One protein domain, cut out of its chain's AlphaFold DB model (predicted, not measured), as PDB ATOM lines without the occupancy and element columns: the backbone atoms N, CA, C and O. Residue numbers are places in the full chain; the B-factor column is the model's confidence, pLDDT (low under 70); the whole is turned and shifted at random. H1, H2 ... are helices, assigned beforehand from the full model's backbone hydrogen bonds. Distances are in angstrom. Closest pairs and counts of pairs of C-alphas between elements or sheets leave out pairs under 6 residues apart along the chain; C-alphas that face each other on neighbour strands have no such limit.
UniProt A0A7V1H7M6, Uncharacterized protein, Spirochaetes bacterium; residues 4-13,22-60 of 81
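AT A GLANCE: This is residues 4 to 13 and 22 to 60 of the 81 residues of an uncharacterized protein of Spirochaetes bacterium (UniProt A0A7V1H7M6). The longest helix, H3, and the shorter H2 pack together about perpendicular to each other, while H1 lies off to one end, where residues 8 to 13 stick out and make much of the length. A short parallel pairing ties residues 22 to 23 to 58 to 59. The 49 printed residues have three named helices in the order H1, H2, H3 and no named strand: all helix. The whole is only just loose, close to compact, with a radius of gyration of the C-alphas of 12.1 A and spans of 37 by 18 by 15 A.

HOW THE PARTS SIT: Start at H3, residues 44 to 54; it touches H2, residues 28 to 35, at 74 degrees, their closest C-alphas being Gln 31 and Leu 50, 6.8 A apart. H1, residues 4 to 11, is apart from both. In H1, H2 and H3 every O i to N i+4 pair is within hydrogen-bond range.

IN THESE COORDINATES: Find C-alpha 44 at (221.474, 189.650, 148.338); from there H3 runs 15.3 A to C-alpha 54. H2 measures 10.2 A. H1 runs 10.8 A from C-alpha 4 at (209.220, 180.036, 153.779).

THE WHOLE: Look from C-alpha 13 to C-alpha 22, 16.9 A across the cut; residues 14 to 21 are not printed. H2 to H3 is a short link. Only residue 40 has pLDDT under 70.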
ATOM      1  N   ARG A   4     210.190 179.296 154.604       95.31
ATOM      2  CA  ARG A   4     209.220 180.036 153.779       95.31
ATOM      3  C   ARG A   4     207.773 179.732 154.169       95.31
ATOM      4  O   ARG A   4     206.975 180.650 154.291       95.31
ATOM      5  N   GLU A   5     207.437 178.456 154.345       97.81
ATOM      6  CA  GLU A   5     206.089 178.031 154.747       97.81
ATOM      7  C   GLU A   5     205.710 178.660 156.092       97.81
ATOM      8  O   GLU A   5     204.661 179.282 156.190       97.81
ATOM      9  N   ARG A   6     206.617 178.614 157.077       97.50
ATOM     10  CA  ARG A   6     206.436 179.222 158.402       97.50
ATOM     11  C   ARG A   6     206.135 180.712 158.325       97.50
ATOM     12  O   ARG A   6     205.193 181.178 158.959       97.50
ATOM     13  N   PHE A   7     206.920 181.442 157.534       96.06
ATOM     14  CA  PHE A   7     206.760 182.884 157.375       96.06
ATOM     15  C   PHE A   7     205.397 183.238 156.765       96.06
ATOM     16  O   PHE A   7     204.673 184.081 157.285       96.06
ATOM     17  N   ILE A   8     205.013 182.537 155.694       97.12
ATOM     18  CA  ILE A   8     203.748 182.775 154.989       97.12
ATOM     19  C   ILE A   8     202.543 182.343 155.832       97.12
ATOM     20  O   ILE A   8     201.527 183.032 155.823       97.12
ATOM     21  N   THR A   9     202.633 181.246 156.589       98.31
ATOM     22  CA  THR A   9     201.570 180.838 157.518       98.31
ATOM     23  C   THR A   9     201.321 181.914 158.573       98.31
ATOM     24  O   THR A   9     200.168 182.273 158.790       98.31
ATOM     25  N   ALA A  10     202.379 182.463 159.180       97.25
ATOM     26  CA  ALA A  10     202.248 183.519 160.183       97.25
ATOM     27  C   ALA A  10     201.633 184.808 159.607       97.25
ATOM     28  O   ALA A  10     200.720 185.368 160.207       97.25
ATOM     29  N   LEU A  11     202.079 185.249 158.422       96.38
ATOM     30  CA  LEU A  11     201.542 186.449 157.761       96.38
ATOM     31  C   LEU A  11     200.067 186.314 157.357       96.38
ATOM     32  O   LEU A  11     199.361 187.314 157.292       96.38
ATOM     33  N   ASN A  12     199.597 185.092 157.108       98.06
ATOM     34  CA  ASN A  12     198.194 184.804 156.807       98.06
ATOM     35  C   ASN A  12     197.360 184.492 158.063       98.06
ATOM     36  O   ASN A  12     196.321 183.842 157.960       98.06
ATOM     37  N   CYS A  13     197.817 184.907 159.249       97.56
ATOM     38  CA  CYS A  13     197.139 184.674 160.531       97.56
ATOM     39  C   CYS A  13     196.903 183.185 160.868       97.56
ATOM     40  O   CYS A  13     196.012 182.856 161.649       97.56
ATOM     41  N   TYR A  22     212.968 186.921 161.662       94.25
ATOM     42  CA  TYR A  22     213.769 187.584 160.634       94.25
ATOM     43  C   TYR A  22     214.453 188.806 161.231       94.25
ATOM     44  O   TYR A  22     214.047 189.273 162.293       94.25
ATOM     45  N   ASP A  23     215.477 189.300 160.543       90.38
ATOM     46  CA  ASP A  23     216.240 190.458 160.993       90.38
ATOM     47  C   ASP A  23     216.764 191.294 159.813       90.38
ATOM     48  O   ASP A  23     216.801 190.839 158.660       90.38
ATOM     49  N   PHE A  24     217.178 192.516 160.134       88.25
ATOM     50  CA  PHE A  24     217.944 193.422 159.292       88.25
ATOM     51  C   PHE A  24     219.438 193.198 159.554       88.25
ATOM     52  O   PHE A  24     220.021 193.715 160.506       88.25
ATOM     53  N   LEU A  25     220.078 192.398 158.706       86.81
ATOM     54  CA  LEU A  25     221.460 191.954 158.900       86.81
ATOM     55  C   LEU A  25     222.487 193.008 158.446       86.81
ATOM     56  O   LEU A  25     223.220 192.814 157.476       86.81
ATOM     57  N   PHE A  26     222.555 194.121 159.178       83.62
ATOM     58  CA  PHE A  26     223.404 195.284 158.874       83.62
ATOM     59  C   PHE A  26     224.661 195.384 159.746       83.62
ATOM     60  O   PHE A  26     225.144 196.478 160.034       83.62
ATOM     61  N   SER A  27     225.192 194.244 160.191       84.31
ATOM     62  CA  SER A  27     226.435 194.186 160.965       84.31
ATOM     63  C   SER A  27     227.578 193.629 160.111       84.31
ATOM     64  O   SER A  27     227.626 192.416 159.874       84.31
ATOM     65  N   PRO A  28     228.547 194.467 159.688       83.31
ATOM     66  CA  PRO A  28     229.746 193.992 159.000       83.31
ATOM     67  C   PRO A  28     230.558 193.026 159.871       83.31
ATOM     68  O   PRO A  28     231.088 192.036 159.380       83.31
ATOM     69  N   LYS A  29     230.609 193.259 161.191       87.19
ATOM     70  CA  LYS A  29     231.303 192.374 162.145       87.19
ATOM     71  C   LYS A  29     230.718 190.961 162.129       87.19
ATOM     72  O   LYS A  29     231.469 189.992 162.039       87.19
ATOM     73  N   LEU A  30     229.389 190.848 162.159       88.38
ATOM     74  CA  LEU A  30     228.696 189.560 162.103       88.38
ATOM     75  C   LEU A  30     228.930 188.844 160.767       88.38
ATOM     76  O   LEU A  30     229.143 187.632 160.739       88.38
ATOM     77  N   GLN A  31     228.919 189.596 159.662       87.94
ATOM     78  CA  GLN A  31     229.218 189.061 158.337       87.94
ATOM     79  C   GLN A  31     230.650 188.515 158.269       87.94
ATOM     80  O   GLN A  31     230.833 187.367 157.863       87.94
ATOM     81  N   LYS A  32     231.643 189.287 158.736       90.50
ATOM     82  CA  LYS A  32     233.047 188.863 158.792       90.50
ATOM     83  C   LYS A  32     233.217 187.575 159.580       90.50
ATOM     84  O   LYS A  32     233.856 186.649 159.093       90.50
ATOM     85  N   GLU A  33     232.624 187.515 160.768       93.69
ATOM     86  CA  GLU A  33     232.749 186.376 161.677       93.69
ATOM     87  C   GLU A  33     232.148 185.100 161.071       93.69
ATOM     88  O   GLU A  33     232.748 184.029 161.105       93.69
ATOM     89  N   LEU A  34     230.963 185.205 160.461       92.69
ATOM     90  CA  LEU A  34     230.239 184.031 159.975       92.69
ATOM     91  C   LEU A  34     230.584 183.642 158.536       92.69
ATOM     92  O   LEU A  34     230.449 182.465 158.186       92.69
ATOM     93  N   LEU A  35     230.991 184.578 157.681       90.44
ATOM     94  CA  LEU A  35     231.280 184.322 156.265       90.44
ATOM     95  C   LEU A  35     232.769 184.407 155.914       90.44
ATOM     96  O   LEU A  35     233.148 183.882 154.868       90.44
ATOM     97  N   GLY A  36     233.602 184.997 156.775       91.50
ATOM     98  CA  GLY A  36     235.037 185.186 156.551       91.50
ATOM     99  C   GLY A  36     235.387 186.407 155.694       91.50
ATOM    100  O   GLY A  36     236.557 186.611 155.380       91.50
ATOM    101  N   PHE A  37     234.399 187.214 155.301       85.38
ATOM    102  CA  PHE A  37     234.580 188.407 154.472       85.38
ATOM    103  C   PHE A  37     233.495 189.452 154.752       85.38
ATOM    104  O   PHE A  37     232.436 189.122 155.286       85.38
ATOM    105  N   ASN A  38     233.763 190.693 154.340       81.75
ATOM    106  CA  ASN A  38     232.790 191.783 154.297       81.75
ATOM    107  C   ASN A  38     232.420 192.095 152.849       81.75
ATOM    108  O   ASN A  38     233.223 191.878 151.941       81.75
ATOM    109  N   THR A  39     231.227 192.640 152.653       74.06
ATOM    110  CA  THR A  39     230.803 193.239 151.383       74.06
ATOM    111  C   THR A  39     230.695 194.747 151.560       74.06
ATOM    112  O   THR A  39     230.184 195.178 152.590       74.06
ATOM    113  N   GLU A  40     231.149 195.536 150.584       68.75
ATOM    114  CA  GLU A  40     231.010 197.004 150.621       68.75
ATOM    115  C   GLU A  40     229.536 197.422 150.584       68.75
ATOM    116  O   GLU A  40     229.066 198.142 151.456       68.75
ATOM    117  N   LEU A  41     228.785 196.869 149.630       70.69
ATOM    118  CA  LEU A  41     227.327 196.911 149.600       70.69
ATOM    119  C   LEU A  41     226.796 195.521 149.922       70.69
ATOM    120  O   LEU A  41     227.272 194.535 149.356       70.69
ATOM    121  N   TYR A  42     225.804 195.422 150.806       71.62
ATOM    122  CA  TYR A  42     225.196 194.134 151.131       71.62
ATOM    123  C   TYR A  42     224.489 193.515 149.925       71.62
ATOM    124  O   TYR A  42     223.330 193.818 149.635       71.62
ATOM    125  N   ASP A  43     225.180 192.604 149.243       81.38
ATOM    126  CA  ASP A  43     224.599 191.836 148.155       81.38
ATOM    127  C   ASP A  43     223.601 190.799 148.693       81.38
ATOM    128  O   ASP A  43     223.769 190.209 149.768       81.38
ATOM    129  N   GLY A  44     222.543 190.551 147.920       82.81
ATOM    130  CA  GLY A  44     221.474 189.650 148.338       82.81
ATOM    131  C   GLY A  44     221.939 188.208 148.573       82.81
ATOM    132  O   GLY A  44     221.395 187.533 149.446       82.81
ATOM    133  N   ALA A  45     222.948 187.717 147.846       87.44
ATOM    134  CA  ALA A  45     223.394 186.332 147.967       87.44
ATOM    135  C   ALA A  45     224.155 186.097 149.281       87.44
ATOM    136  O   ALA A  45     223.869 185.129 149.997       87.44
ATOM    137  N   SER A  46     225.070 186.999 149.643       87.44
ATOM    138  CA  SER A  46     225.771 186.963 150.932       87.44
ATOM    139  C   SER A  46     224.800 187.110 152.099       87.44
ATOM    140  O   SER A  46     224.911 186.384 153.088       87.44
ATOM    141  N   GLN A  47     223.800 187.979 151.959       88.50
ATOM    142  CA  GLN A  47     222.777 188.207 152.974       88.50
ATOM    143  C   GLN A  47     221.879 186.981 153.208       88.50
ATOM    144  O   GLN A  47     221.670 186.558 154.348       88.50
ATOM    145  N   VAL A  48     221.438 186.314 152.136       90.50
ATOM    146  CA  VAL A  48     220.718 185.029 152.228       90.50
ATOM    147  C   VAL A  48     221.579 183.957 152.898       90.50
ATOM    148  O   VAL A  48     221.087 183.198 153.739       90.50
ATOM    149  N   LYS A  49     222.876 183.899 152.573       91.75
ATOM    150  CA  LYS A  49     223.811 182.946 153.182       91.75
ATOM    151  C   LYS A  49     223.992 183.202 154.681       91.75
ATOM    152  O   LYS A  49     223.989 182.246 155.459       91.75
ATOM    153  N   LEU A  50     224.115 184.466 155.087       91.81
ATOM    154  CA  LEU A  50     224.239 184.871 156.488       91.81
ATOM    155  C   LEU A  50     222.981 184.508 157.289       91.81
ATOM    156  O   LEU A  50     223.082 183.832 158.312       91.81
ATOM    157  N   ALA A  51     221.794 184.851 156.780       93.06
ATOM    158  CA  ALA A  51     220.521 184.483 157.403       93.06
ATOM    159  C   ALA A  51     220.358 182.962 157.540       93.06
ATOM    160  O   ALA A  51     219.893 182.464 158.569       93.06
ATOM    161  N   GLY A  52     220.802 182.210 156.526       93.12
ATOM    162  CA  GLY A  52     220.834 180.752 156.557       93.12
ATOM    163  C   GLY A  52     221.699 180.197 157.692       93.12
ATOM    164  O   GLY A  52     221.254 179.285 158.393       93.12
ATOM    165  N   LYS A  53     222.894 180.769 157.913       94.12
ATOM    166  CA  LYS A  53     223.785 180.391 159.026       94.12
ATOM    167  C   LYS A  53     223.196 180.711 160.400       94.12
ATOM    168  O   LYS A  53     223.369 179.921 161.320       94.12
ATOM    169  N   LEU A  54     222.479 181.825 160.523       94.19
ATOM    170  CA  LEU A  54     221.834 182.256 161.769       94.19
ATOM    171  C   LEU A  54     220.528 181.509 162.075       94.19
ATOM    172  O   LEU A  54     219.943 181.681 163.140       94.19
ATOM    173  N   GLY A  55     220.044 180.675 161.150       94.38
ATOM    174  CA  GLY A  55     218.796 179.941 161.341       94.38
ATOM    175  C   GLY A  55     217.538 180.808 161.232       94.38
ATOM    176  O   GLY A  55     216.465 180.360 161.647       94.38
ATOM    177  N   LEU A  56     217.653 182.001 160.641       95.81
ATOM    178  CA  LEU A  56     216.530 182.904 160.410       95.81
ATOM    179  C   LEU A  56     215.562 182.317 159.376       95.81
ATOM    180  O   LEU A  56     215.935 181.517 158.512       95.81
ATOM    181  N   ASP A  57     214.296 182.701 159.490       96.19
ATOM    182  CA  ASP A  57     213.204 182.292 158.606       96.19
ATOM    183  C   ASP A  57     212.993 183.264 157.439       96.19
ATOM    184  O   ASP A  57     212.403 182.885 156.426       96.19
ATOM    185  N   GLY A  58     213.515 184.483 157.565       93.00
ATOM    186  CA  GLY A  58     213.530 185.506 156.530       93.00
ATOM    187  C   GLY A  58     214.646 186.520 156.770       93.00
ATOM    188  O   GLY A  58     215.317 186.490 157.800       93.00
ATOM    189  N   LEU A  59     214.828 187.422 155.811       91.56
ATOM    190  CA  LEU A  59     215.657 188.611 155.964       91.56
ATOM    191  C   LEU A  59     215.127 189.735 155.075       91.56
ATOM    192  O   LEU A  59     214.444 189.479 154.080       91.56
ATOM    193  N   PHE A  60     215.474 190.965 155.421       86.88
ATOM    194  CA  PHE A  60     215.236 192.118 154.567       86.88
ATOM    195  C   PHE A  60     216.421 192.332 153.615       86.88
ATOM    196  O   PHE A  60     217.559 192.443 154.070       86.88
TER     197      PHE A  60